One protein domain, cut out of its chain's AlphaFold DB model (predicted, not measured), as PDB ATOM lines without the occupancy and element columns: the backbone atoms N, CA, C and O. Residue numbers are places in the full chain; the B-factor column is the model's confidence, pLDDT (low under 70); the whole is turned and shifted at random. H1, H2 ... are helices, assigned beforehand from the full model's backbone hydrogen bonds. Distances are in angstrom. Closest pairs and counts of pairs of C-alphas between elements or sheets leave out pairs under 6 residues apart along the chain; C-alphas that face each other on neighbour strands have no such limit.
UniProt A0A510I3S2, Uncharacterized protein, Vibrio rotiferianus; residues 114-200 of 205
ATOM      1  N   PRO A 114      58.439  23.207  -5.861       71.31
ATOM      2  CA  PRO A 114      57.652  21.984  -5.804       71.31
ATOM      3  C   PRO A 114      56.173  22.282  -5.537       71.31
ATOM      4  O   PRO A 114      55.814  23.340  -5.023       71.31
ATOM      5  N   CYS A 115      55.311  21.320  -5.855       76.88
ATOM      6  CA  CYS A 115      53.879  21.441  -5.612       76.88
ATOM      7  C   CYS A 115      53.588  21.625  -4.110       76.88
ATOM      8  O   CYS A 115      54.006  20.797  -3.295       76.88
ATOM      9  N   SER A 116      52.839  22.675  -3.739       80.38
ATOM     10  CA  SER A 116      52.398  22.916  -2.353       80.38
ATOM     11  C   SER A 116      51.640  21.718  -1.781       80.38
ATOM     12  O   SER A 116      51.820  21.376  -0.616       80.38
ATOM     13  N   ARG A 117      50.853  21.023  -2.617       80.00
ATOM     14  CA  ARG A 117      50.085  19.834  -2.223       80.00
ATOM     15  C   ARG A 117      50.974  18.717  -1.691       80.00
ATOM     16  O   ARG A 117      50.669  18.163  -0.640       80.00
ATOM     17  N   ASP A 118      52.090  18.433  -2.361       77.56
ATOM     18  CA  ASP A 118      53.016  17.381  -1.928       77.56
ATOM     19  C   ASP A 118      53.642  17.707  -0.570       77.56
ATOM     20  O   ASP A 118      53.854  16.810   0.245       77.56
ATOM     21  N   LEU A 119      53.950  18.987  -0.328       79.12
ATOM     22  CA  LEU A 119      54.493  19.453   0.945       79.12
ATOM     23  C   LEU A 119      53.445  19.334   2.055       79.12
ATOM     24  O   LEU A 119      53.722  18.723   3.084       79.12
ATOM     25  N   CYS A 120      52.242  19.866   1.824       81.50
ATOM     26  CA  CYS A 120      51.169  19.880   2.816       81.50
ATOM     27  C   CYS A 120      50.744  18.465   3.208       81.50
ATOM     28  O   CYS A 120      50.655  18.166   4.393       81.50
ATOM     29  N   GLN A 121      50.570  17.567   2.231       81.56
ATOM     30  CA  GLN A 121      50.184  16.179   2.494       81.56
ATOM     31  C   GLN A 121      51.265  15.403   3.253       81.56
ATOM     32  O   GLN A 121      50.951  14.672   4.187       81.56
ATOM     33  N   LYS A 122      52.544  15.553   2.879       80.56
ATOM     34  CA  LYS A 122      53.644  14.825   3.539       80.56
ATOM     35  C   LYS A 122      53.923  15.318   4.950       80.56
ATOM     36  O   LYS A 122      54.369  14.532   5.779       80.56
ATOM     37  N   LEU A 123      53.724  16.611   5.196       82.19
ATOM     38  CA  LEU A 123      54.044  17.248   6.473       82.19
ATOM     39  C   LEU A 123      52.819  17.456   7.368       82.19
ATOM     40  O   LEU A 123      52.990  17.918   8.492       82.19
ATOM     41  N   GLY A 124      51.618  17.112   6.892       85.69
ATOM     42  CA  GLY A 124      50.370  17.269   7.638       85.69
ATOM     43  C   GLY A 124      50.039  18.727   7.960       85.69
ATOM     44  O   GLY A 124      49.585  19.009   9.060       85.69
ATOM     45  N   ILE A 125      50.316  19.655   7.039       89.12
ATOM     46  CA  ILE A 125      50.096  21.092   7.260       89.12
ATOM     47  C   ILE A 125      48.626  21.439   6.992       89.12
ATOM     48  O   ILE A 125      48.132  21.191   5.891       89.12
ATOM     49  N   SER A 126      47.953  22.051   7.973       91.88
ATOM     50  CA  SER A 126      46.622  22.646   7.802       91.88
ATOM     51  C   SER A 126      46.725  24.007   7.112       91.88
ATOM     52  O   SER A 126      47.532  24.858   7.492       91.88
ATOM     53  N   VAL A 127      45.878  24.236   6.107       93.12
ATOM     54  CA  VAL A 127      45.845  25.510   5.373       93.12
ATOM     55  C   VAL A 127      45.337  26.638   6.272       93.12
ATOM     56  O   VAL A 127      45.890  27.737   6.250       93.12
ATOM     57  N   ASN A 128      44.358  26.362   7.135       94.44
ATOM     58  CA  ASN A 128      43.825  27.365   8.060       94.44
ATOM     59  C   ASN A 128      44.857  27.767   9.124       94.44
ATOM     60  O   ASN A 128      44.924  28.935   9.501       94.44
ATOM     61  N   GLU A 129      45.704  26.844   9.590       93.62
ATOM     62  CA  GLU A 129      46.816  27.192  10.489       93.62
ATOM     63  C   GLU A 129      47.843  28.101   9.803       93.62
ATOM     64  O   GLU A 129      48.350  29.042  10.415       93.62
ATOM     65  N   VAL A 130      48.108  27.871   8.515       94.06
ATOM     66  CA  VAL A 130      48.976  28.739   7.708       94.06
ATOM     67  C   VAL A 130      48.332  30.114   7.527       94.06
ATOM     68  O   VAL A 130      49.010  31.128   7.685       94.06
ATOM     69  N   ALA A 131      47.023  30.181   7.280       94.00
ATOM     70  CA  ALA A 131      46.289  31.442   7.199       94.00
ATOM     71  C   ALA A 131      46.389  32.245   8.502       94.00
ATOM     72  O   ALA A 131      46.750  33.425   8.478       94.00
ATOM     73  N   LYS A 132      46.179  31.590   9.650       93.81
ATOM     74  CA  LYS A 132      46.382  32.192  10.978       93.81
ATOM     75  C   LYS A 132      47.824  32.648  11.170       93.81
ATOM     76  O   LYS A 132      48.050  33.745  11.678       93.81
ATOM     77  N   PHE A 133      48.797  31.867  10.690       92.44
ATOM     78  CA  PHE A 133      50.206  32.258  10.721       92.44
ATOM     79  C   PHE A 133      50.485  33.565   9.966       92.44
ATOM     80  O   PHE A 133      51.288  34.384  10.412       92.44
ATOM     81  N   TYR A 134      49.769  33.795   8.866       92.62
ATOM     82  CA  TYR A 134      49.821  35.032   8.087       92.62
ATOM     83  C   TYR A 134      48.831  36.115   8.552       92.62
ATOM     84  O   TYR A 134      48.672  37.128   7.870       92.62
ATOM     85  N   GLY A 135      48.210  35.947   9.723       92.31
ATOM     86  CA  GLY A 135      47.378  36.966  10.366       92.31
ATOM     87  C   GLY A 135      45.926  37.006   9.895       92.31
ATOM     88  O   GLY A 135      45.265  38.027  10.077       92.31
ATOM     89  N   TYR A 136      45.418  35.934   9.284       94.25
ATOM     90  CA  TYR A 136      43.995  35.834   8.970       94.25
ATOM     91  C   TYR A 136      43.211  35.632  10.274       94.25
ATOM     92  O   TYR A 136      43.564  34.776  11.089       94.25
ATOM     93  N   SER A 137      42.156  36.425  10.473       94.19
ATOM     94  CA  SER A 137      41.152  36.163  11.507       94.19
ATOM     95  C   SER A 137      40.273  34.977  11.100       94.19
ATOM     96  O   SER A 137      40.211  34.628   9.923       94.19
ATOM     97  N   GLU A 138      39.561  34.377  12.057       93.12
ATOM     98  CA  GLU A 138      38.566  33.332  11.754       93.12
ATOM     99  C   GLU A 138      37.484  33.845  10.794       93.12
ATOM    100  O   GLU A 138      37.093  33.137   9.875       93.12
ATOM    101  N   GLU A 139      37.054  35.099  10.971       92.94
ATOM    102  CA  GLU A 139      36.108  35.776  10.077       92.94
ATOM    103  C   GLU A 139      36.661  35.849   8.653       92.94
ATOM    104  O   GLU A 139      36.013  35.389   7.726       92.94
ATOM    105  N   LYS A 140      37.922  36.266   8.485       94.31
ATOM    106  CA  LYS A 140      38.546  36.304   7.162       94.31
ATOM    107  C   LYS A 140      38.664  34.914   6.532       94.31
ATOM    108  O   LYS A 140      38.501  34.778   5.330       94.31
ATOM    109  N   ILE A 141      38.987  33.882   7.315       94.38
ATOM    110  CA  ILE A 141      39.044  32.504   6.800       94.38
ATOM    111  C   ILE A 141      37.660  32.073   6.307       94.38
ATOM    112  O   ILE A 141      37.564  31.481   5.238       94.38
ATOM    113  N   ARG A 142      36.605  32.387   7.065       92.50
ATOM    114  CA  ARG A 142      35.224  32.105   6.675       92.50
ATOM    115  C   ARG A 142      34.832  32.852   5.402       92.50
ATOM    116  O   ARG A 142      34.329  32.211   4.492       92.50
ATOM    117  N   ASP A 143      35.126  34.145   5.312       91.94
ATOM    118  CA  ASP A 143      34.824  34.957   4.127       91.94
ATOM    119  C   ASP A 143      35.487  34.379   2.869       91.94
ATOM    120  O   ASP A 143      34.858  34.260   1.824       91.94
ATOM    121  N   GLU A 144      36.755  33.971   2.968       94.00
ATOM    122  CA  GLU A 144      37.485  33.364   1.847       94.00
ATOM    123  C   GLU A 144      36.892  31.995   1.467       94.00
ATOM    124  O   GLU A 144      36.786  31.684   0.286       94.00
ATOM    125  N   LEU A 145      36.441  31.189   2.438       94.50
ATOM    126  CA  LEU A 145      35.731  29.932   2.162       94.50
ATOM    127  C   LEU A 145      34.390  30.164   1.455       94.50
ATOM    128  O   LEU A 145      34.055  29.412   0.544       94.50
ATOM    129  N   VAL A 146      33.644  31.196   1.860       92.88
ATOM    130  CA  VAL A 146      32.381  31.590   1.221       92.88
ATOM    131  C   VAL A 146      32.630  32.046  -0.213       92.88
ATOM    132  O   VAL A 146      31.943  31.578  -1.112       92.88
ATOM    133  N   CYS A 147      33.641  32.886  -0.451       91.69
ATOM    134  CA  CYS A 147      34.015  33.317  -1.801       91.69
ATOM    135  C   CYS A 147      34.375  32.131  -2.709       91.69
ATOM    136  O   CYS A 147      33.880  32.035  -3.827       91.69
ATOM    137  N   GLU A 148      35.202  31.204  -2.223       90.81
ATOM    138  CA  GLU A 148      35.605  30.024  -2.998       90.81
ATOM    139  C   GLU A 148      34.421  29.084  -3.278       90.81
ATOM    140  O   GLU A 148      34.305  28.531  -4.374       90.81
ATOM    141  N   ALA A 149      33.524  28.903  -2.304       91.38
ATOM    142  CA  ALA A 149      32.323  28.098  -2.484       91.38
ATOM    143  C   ALA A 149      31.340  28.753  -3.463       91.38
ATOM    144  O   ALA A 149      30.813  28.061  -4.333       91.38
ATOM    145  N   TYR A 150      31.165  30.075  -3.377       92.94
ATOM    146  CA  TYR A 150      30.383  30.865  -4.323       92.94
ATOM    147  C   TYR A 150      30.913  30.681  -5.746       92.94
ATOM    148  O   TYR A 150      30.153  30.297  -6.631       92.94
ATOM    149  N   ASP A 151      32.221  30.840  -5.965       90.81
ATOM    150  CA  ASP A 151      32.851  30.695  -7.286       90.81
ATOM    151  C   ASP A 151      32.701  29.280  -7.884       90.81
ATOM    152  O   ASP A 151      32.775  29.102  -9.104       90.81
ATOM    153  N   CYS A 152      32.487  28.268  -7.037       89.12
ATOM    154  CA  CYS A 152      32.282  26.877  -7.442       89.12
ATOM    155  C   CYS A 152      30.806  26.459  -7.543       89.12
ATOM    156  O   CYS A 152      30.531  25.373  -8.067       89.12
ATOM    157  N   ALA A 153      29.883  27.265  -7.022       91.31
ATOM    158  CA  ALA A 153      28.455  26.977  -7.014       91.31
ATOM    159  C   ALA A 153      27.825  27.162  -8.406       91.31
ATOM    160  O   ALA A 153      28.395  27.792  -9.301       91.31
ATOM    161  N   ASP A 154      26.646  26.576  -8.608       93.56
ATOM    162  CA  ASP A 154      25.841  26.838  -9.803       93.56
ATOM    163  C   ASP A 154      25.170  28.223  -9.761       93.56
ATOM    164  O   ASP A 154      25.068  28.853  -8.709       93.56
ATOM    165  N   GLU A 155      24.718  28.698 -10.929       93.38
ATOM    166  CA  GLU A 155      24.110  30.031 -11.088       93.38
ATOM    167  C   GLU A 155      22.869  30.223 -10.198       93.38
ATOM    168  O   GLU A 155      22.664  31.316  -9.683       93.38
ATOM    169  N   GLU A 156      22.069  29.175  -9.968       94.31
ATOM    170  CA  GLU A 156      20.864  29.249  -9.127       94.31
ATOM    171  C   GLU A 156      21.237  29.495  -7.658       94.31
ATOM    172  O   GLU A 156      20.686  30.387  -7.014       94.31
ATOM    173  N   THR A 157      22.236  28.770  -7.156       92.50
ATOM    174  CA  THR A 157      22.757  28.929  -5.790       92.50
ATOM    175  C   THR A 157      23.431  30.293  -5.590       92.50
ATOM    176  O   THR A 157      23.289  30.910  -4.533       92.50
ATOM    177  N   GLN A 158      24.154  30.786  -6.602       93.06
ATOM    178  CA  GLN A 158      24.769  32.119  -6.576       93.06
ATOM    179  C   GLN A 158      23.715  33.234  -6.528       93.06
ATOM    180  O   GLN A 158      23.818  34.129  -5.689       93.06
ATOM    181  N   GLU A 159      22.683  33.164  -7.379       93.38
ATOM    182  CA  GLU A 159      21.579  34.133  -7.387       93.38
ATOM    183  C   GLU A 159      20.822  34.137  -6.048       93.38
ATOM    184  O   GLU A 159      20.536  35.204  -5.502       93.38
ATOM    185  N   GLU A 160      20.551  32.962  -5.467       93.88
ATOM    186  CA  GLU A 160      19.892  32.864  -4.158       93.88
ATOM    187  C   GLU A 160      20.748  33.477  -3.038       93.88
ATOM    188  O   GLU A 160      20.226  34.195  -2.176       93.88
ATOM    189  N   PHE A 161      22.066  33.263  -3.063       93.31
ATOM    190  CA  PHE A 161      22.979  33.898  -2.117       93.31
ATOM    191  C   PHE A 161      23.018  35.424  -2.279       93.31
ATOM    192  O   PHE A 161      22.945  36.137  -1.278       93.31
ATOM    193  N   ASP A 162      23.066  35.944  -3.506       93.19
ATOM    194  CA  ASP A 162      23.069  37.390  -3.772       93.19
ATOM    195  C   ASP A 162      21.786  38.080  -3.273       93.19
ATOM    196  O   ASP A 162      21.818  39.234  -2.823       93.19
ATOM    197  N   GLU A 163      20.647  37.382  -3.323       94.25
ATOM    198  CA  GLU A 163      19.361  37.896  -2.844       94.25
ATOM    199  C   GLU A 163      19.191  37.801  -1.319       94.25
ATOM    200  O   GLU A 163      18.565  38.679  -0.711       94.25
ATOM    201  N   THR A 164      19.718  36.748  -0.688       90.88
ATOM    202  CA  THR A 164      19.424  36.411   0.718       90.88
ATOM    203  C   THR A 164      20.582  36.657   1.683       90.88
ATOM    204  O   THR A 164      20.348  36.914   2.867       90.88
ATOM    205  N   GLY A 165      21.820  36.588   1.196       88.69
ATOM    206  CA  GLY A 165      23.037  36.543   2.003       88.69
ATOM    207  C   GLY A 165      23.163  35.283   2.868       88.69
ATOM    208  O   GLY A 165      23.883  35.314   3.868       88.69
ATOM    209  N   ASP A 166      22.434  34.206   2.556       89.25
ATOM    210  CA  ASP A 166      22.444  32.978   3.354       89.25
ATOM    211  C   ASP A 166      23.658  32.095   3.031       89.25
ATOM    212  O   ASP A 166      23.666  31.306   2.091       89.25
ATOM    213  N   GLU A 167      24.698  32.195   3.855       87.00
ATOM    214  CA  GLU A 167      25.903  31.368   3.723       87.00
ATOM    215  C   GLU A 167      25.656  29.866   3.946       87.00
ATOM    216  O   GLU A 167      26.525  29.055   3.620       87.00
ATOM    217  N   SER A 168      24.504  29.462   4.503       87.62
ATOM    218  CA  SER A 168      24.206  28.037   4.701       87.62
ATOM    219  C   SER A 168      24.050  27.265   3.387       87.62
ATOM    220  O   SER A 168      24.176  26.044   3.397       87.62
ATOM    221  N   LEU A 169      23.885  27.969   2.261       89.25
ATOM    222  CA  LEU A 169      23.870  27.408   0.906       89.25
ATOM    223  C   LEU A 169      25.199  26.749   0.497       89.25
ATOM    224  O   LEU A 169      25.218  25.919  -0.407       89.25
ATOM    225  N   PHE A 170      26.312  27.099   1.150       88.56
ATOM    226  CA  PHE A 170      27.653  26.653   0.760       88.56
ATOM    227  C   PHE A 170      28.185  25.436   1.531       88.56
ATOM    228  O   PHE A 170      29.341  25.063   1.335       88.56
ATOM    229  N   ASP A 171      27.380  24.819   2.407       85.38
ATOM    230  CA  ASP A 171      27.749  23.624   3.193       85.38
ATOM    231  C   ASP A 171      29.123  23.738   3.907       85.38
ATOM    232  O   ASP A 171      29.870  22.766   4.055       85.38
ATOM    233  N   ILE A 172      29.491  24.941   4.367       87.69
ATOM    234  CA  ILE A 172      30.778  25.186   5.035       87.69
ATOM    235  C   ILE A 172      30.697  24.705   6.489       87.69
ATOM    236  O   ILE A 172      30.194  25.397   7.377       87.69
ATOM    237  N   GLU A 173      31.225  23.509   6.748       87.38
ATOM    238  CA  GLU A 173      31.265  22.911   8.086       87.38
ATOM    239  C   GLU A 173      32.421  23.445   8.955       87.38
ATOM    240  O   GLU A 173      33.441  23.952   8.467       87.38
ATOM    241  N   GLU A 174      32.306  23.264  10.273       82.25
ATOM    242  CA  GLU A 174      33.396  23.533  11.211       82.25
ATOM    243  C   GLU A 174      34.615  22.647  10.895       82.25
ATOM    244  O   GLU A 174      34.533  21.421  10.841       82.25
ATOM    245  N   GLY A 175      35.774  23.277  10.694       83.62
ATOM    246  CA  GLY A 175      37.009  22.585  10.313       83.62
ATOM    247  C   GLY A 175      37.256  22.499   8.805       83.62
ATOM    248  O   GLY A 175      38.337  22.040   8.415       83.62
ATOM    249  N   THR A 176      36.338  23.001   7.969       92.00
ATOM    250  CA  THR A 176      36.563  23.174   6.525       92.00
ATOM    251  C   THR A 176      37.852  23.957   6.283       92.00
ATOM    252  O   THR A 176      38.114  24.982   6.917       92.00
ATOM    253  N   GLN A 177      38.707  23.426   5.410       92.69
ATOM    254  CA  GLN A 177      40.015  24.002   5.114       92.69
ATOM    255  C   GLN A 177      39.936  24.873   3.869       92.69
ATOM    256  O   GLN A 177      39.312  24.479   2.886       92.69
ATOM    257  N   LEU A 178      40.646  25.999   3.892       92.88
ATOM    258  CA  LEU A 178      40.924  26.767   2.683       92.88
ATOM    259  C   LEU A 178      41.605  25.884   1.617       92.88
ATOM    260  O   LEU A 178      42.314  24.925   1.969       92.88
ATOM    261  N   PRO A 179      41.435  26.200   0.323       90.12
ATOM    262  CA  PRO A 179      42.109  25.493  -0.759       90.12
ATOM    263  C   PRO A 179      43.635  25.404  -0.577       90.12
ATOM    264  O   PRO A 179      44.314  26.315  -0.113       90.12
ATOM    265  N   ILE A 180      44.235  24.278  -0.970       87.12
ATOM    266  CA  ILE A 180      45.688  24.055  -0.800       87.12
ATOM    267  C   ILE A 180      46.531  25.071  -1.594       87.12
ATOM    268  O   ILE A 180      47.688  25.331  -1.261       87.12
ATOM    269  N   ASP A 181      45.990  25.635  -2.659       86.81
ATOM    270  CA  ASP A 181      46.613  26.644  -3.507       86.81
ATOM    271  C   ASP A 181      46.437  28.086  -3.014       86.81
ATOM    272  O   ASP A 181      47.073  28.975  -3.582       86.81
ATOM    273  N   THR A 182      45.724  28.318  -1.903       89.69
ATOM    274  CA  THR A 182      45.614  29.646  -1.268       89.69
ATOM    275  C   THR A 182      46.986  30.250  -0.934       89.69
ATOM    276  O   THR A 182      47.180  31.462  -1.031       89.69
ATOM    277  N   PHE A 183      47.975  29.421  -0.575       91.12
ATOM    278  CA  PHE A 183      49.337  29.869  -0.274       91.12
ATOM    279  C   PHE A 183      50.391  29.262  -1.207       91.12
ATOM    280  O   PHE A 183      50.305  28.132  -1.695       91.12
ATOM    281  N   SER A 184      51.472  30.012  -1.417       89.25
ATOM    282  CA  SER A 184      52.629  29.518  -2.160       89.25
ATOM    283  C   SER A 184      53.400  28.446  -1.378       89.25
ATOM    284  O   SER A 184      53.424  28.437  -0.147       89.25
ATOM    285  N   TYR A 185      54.142  27.594  -2.093       87.38
ATOM    286  CA  TYR A 185      55.043  26.597  -1.492       87.38
ATOM    287  C   TYR A 185      55.970  27.208  -0.427       87.38
ATOM    288  O   TYR A 185      56.218  26.618   0.623       87.38
ATOM    289  N   TRP A 186      56.475  28.419  -0.687       89.94
ATOM    290  CA  TRP A 186      57.383  29.116   0.221       89.94
ATOM    291  C   TRP A 186      56.705  29.577   1.506       89.94
ATOM    292  O   TRP A 186      57.365  29.596   2.541       89.94
ATOM    293  N   GLN A 187      55.416  29.915   1.447       91.81
ATOM    294  CA  GLN A 187      54.636  30.292   2.621       91.81
ATOM    295  C   GLN A 187      54.348  29.084   3.513       91.81
ATOM    296  O   GLN A 187      54.554  29.144   4.723       91.81
ATOM    297  N   TYR A 188      53.993  27.948   2.912       91.31
ATOM    298  CA  TYR A 188      53.884  26.684   3.642       91.31
ATOM    299  C   TYR A 188      55.204  26.270   4.289       91.31
ATOM    300  O   TYR A 188      55.233  25.829   5.437       91.31
ATOM    301  N   LEU A 189      56.315  26.439   3.569       90.81
ATOM    302  CA  LEU A 189      57.631  26.151   4.118       90.81
ATOM    303  C   LEU A 189      57.988  27.104   5.268       90.81
ATOM    304  O   LEU A 189      58.546  26.656   6.262       90.81
ATOM    305  N   ASP A 190      57.653  28.391   5.175       92.31
ATOM    306  CA  ASP A 190      57.877  29.346   6.267       92.31
ATOM    307  C   ASP A 190      57.103  28.971   7.530       92.31
ATOM    308  O   ASP A 190      57.696  28.939   8.610       92.31
ATOM    309  N   PHE A 191      55.826  28.611   7.382       92.81
ATOM    310  CA  PHE A 191      55.010  28.091   8.475       92.81
ATOM    311  C   PHE A 191      55.628  26.831   9.097       92.81
ATOM    312  O   PHE A 191      55.809  26.758  10.314       92.81
ATOM    313  N   TYR A 192      56.023  25.855   8.274       91.38
ATOM    314  CA  TYR A 192      56.659  24.629   8.756       91.38
ATOM    315  C   TYR A 192      57.964  24.916   9.510       91.38
ATOM    316  O   TYR A 192      58.196  24.394  10.597       91.38
ATOM    317  N   LEU A 193      58.833  25.769   8.963       91.44
ATOM    318  CA  LEU A 193      60.098  26.099   9.615       91.44
ATOM    319  C   LEU A 193      59.880  26.841  10.936       91.44
ATOM    320  O   LEU A 193      60.638  26.609  11.878       91.44
ATOM    321  N   ALA A 194      58.871  27.710  11.018       90.94
ATOM    322  CA  ALA A 194      58.503  28.384  12.257       90.94
ATOM    323  C   ALA A 194      58.016  27.378  13.309       90.94
ATOM    324  O   ALA A 194      58.617  27.284  14.376       90.94
ATOM    325  N   THR A 195      57.011  26.561  12.984       88.75
ATOM    326  CA  THR A 195      56.421  25.588  13.924       88.75
ATOM    327  C   THR A 195      57.414  24.529  14.393       88.75
ATOM    328  O   THR A 195      57.335  24.072  15.527       88.75
ATOM    329  N   LYS A 196      58.400  24.178  13.560       86.38
ATOM    330  CA  LYS A 196      59.472  23.238  13.913       86.38
ATOM    331  C   LYS A 196      60.657  23.864  14.643       86.38
ATOM    332  O   LYS A 196      61.620  23.151  14.907       86.38
ATOM    333  N   GLY A 197      60.650  25.168  14.931       84.94
ATOM    334  CA  GLY A 197      61.785  25.858  15.563       84.94
ATOM    335  C   GLY A 197      63.040  25.931  14.679       84.94
ATOM    336  O   GLY A 197      64.149  26.176  15.158       84.94
ATOM    337  N   LEU A 198      62.877  25.712  13.371       87.06
ATOM    338  CA  LEU A 198      63.943  25.785  12.376       87.06
ATOM    339  C   LEU A 198      64.126  27.210  11.848       87.06
ATOM    340  O   LEU A 198      65.212  27.552  11.404       87.06
ATOM    341  N   ASN A 199      63.115  28.071  11.928       88.69
ATOM    342  CA  ASN A 199      63.304  29.516  11.872       88.69
ATOM    343  C   ASN A 199      63.247  30.066  13.300       88.69
ATOM    344  O   ASN A 199      62.177  30.373  13.817       88.69
ATOM    345  N   ARG A 200      64.410  30.209  13.937       84.62
ATOM    346  CA  ARG A 200      64.532  30.604  15.351       84.62
ATOM    347  C   ARG A 200      64.206  32.075  15.606       84.62
ATOM    348  O   ARG A 200      64.180  32.502  16.755       84.62
TER     349      ARG A 200
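What this domain is: This is residues 114 to 200 of the 205 residues of an uncharacterized protein of Vibrio rotiferianus (UniProt A0A510I3S2). Two small groups of helices lie at the two ends of an elongated, loose shape, and the longest helix, H3, stands slantwise between them: H1, H2 and H6 form the group at one end, and H4 with the short H5 forms the group at the other. From H5 a long stretch without a named element, residues 171 to 184, runs back to H6 in the first group. The printed part has 87 residues with six named helices, H1 to H6 in chain order, and no named strand; the class is all helix. The whole is loose, with a radius of gyration of the C-alphas of 15.3 A, and spans 49 by 24 by 18 A.

Where its parts are: The longest helix, H3, covers residues 138 to 152 and measures 21.2 A from first to last C-alpha, from (38.566, 33.332, 11.754) to (32.282, 26.877, -7.442). Before it come H1, residues 116 to 123, 10.6 A long, and H2, residues 127 to 133, 9.7 A long. After it come H4, residues 155 to 164, 14.2 A long, and H5, residues 167 to 170, 5.8 A long. H6, residues 185 to 195, is 15.5 A long and ends at C-alpha 195, (56.421, 25.588, 13.924).

How they stand to each other: H3 touches H5 with residues 146 to 150 alone, the closest C-alphas being those of Ala 149 and Phe 170, 5.9 A apart. H3 and H4 are close but not clearly touching, with the C-alphas of Tyr 150 and Gln 158 closest at 6.2 A. H4 and H5 only just touch, with 3 pairs of C-alphas within 8 A; the closest, Thr 157 and Leu 169, are 7.0 A apart. With residues 138 to 141 alone, H3 only just touches H2, with 3 pairs of C-alphas within 8 A, the closest being Asn 128 and Ile 141 at 7.1 A. H2 and H3 form a helical hairpin, running opposite ways at 35.5 degrees, only just a steep tilt. H2 touches H6, the C-alphas of Val 130 and Phe 191 closest at 6.1 A, at a steep tilt of 63 degrees. H6 touches H1, the C-alphas of Ser 116 and Tyr 185 closest at 4.6 A, the same way at a shallow tilt of 26 degrees. H3 and H6 are apart. In H1, H2, H3, H4 and H6 every O i to N i+4 pair is within hydrogen-bond range; H5 is too short for such a pair.

The domain as a whole: The C-alphas farthest apart, those of Glu 156 and Arg 200, are 50.1 A apart. The printed part has no cut. The link from H5 to H6, 14 residues, is long; the other links are tight. The mean pLDDT of the printed part is 89.5, and no printed residue is under 70.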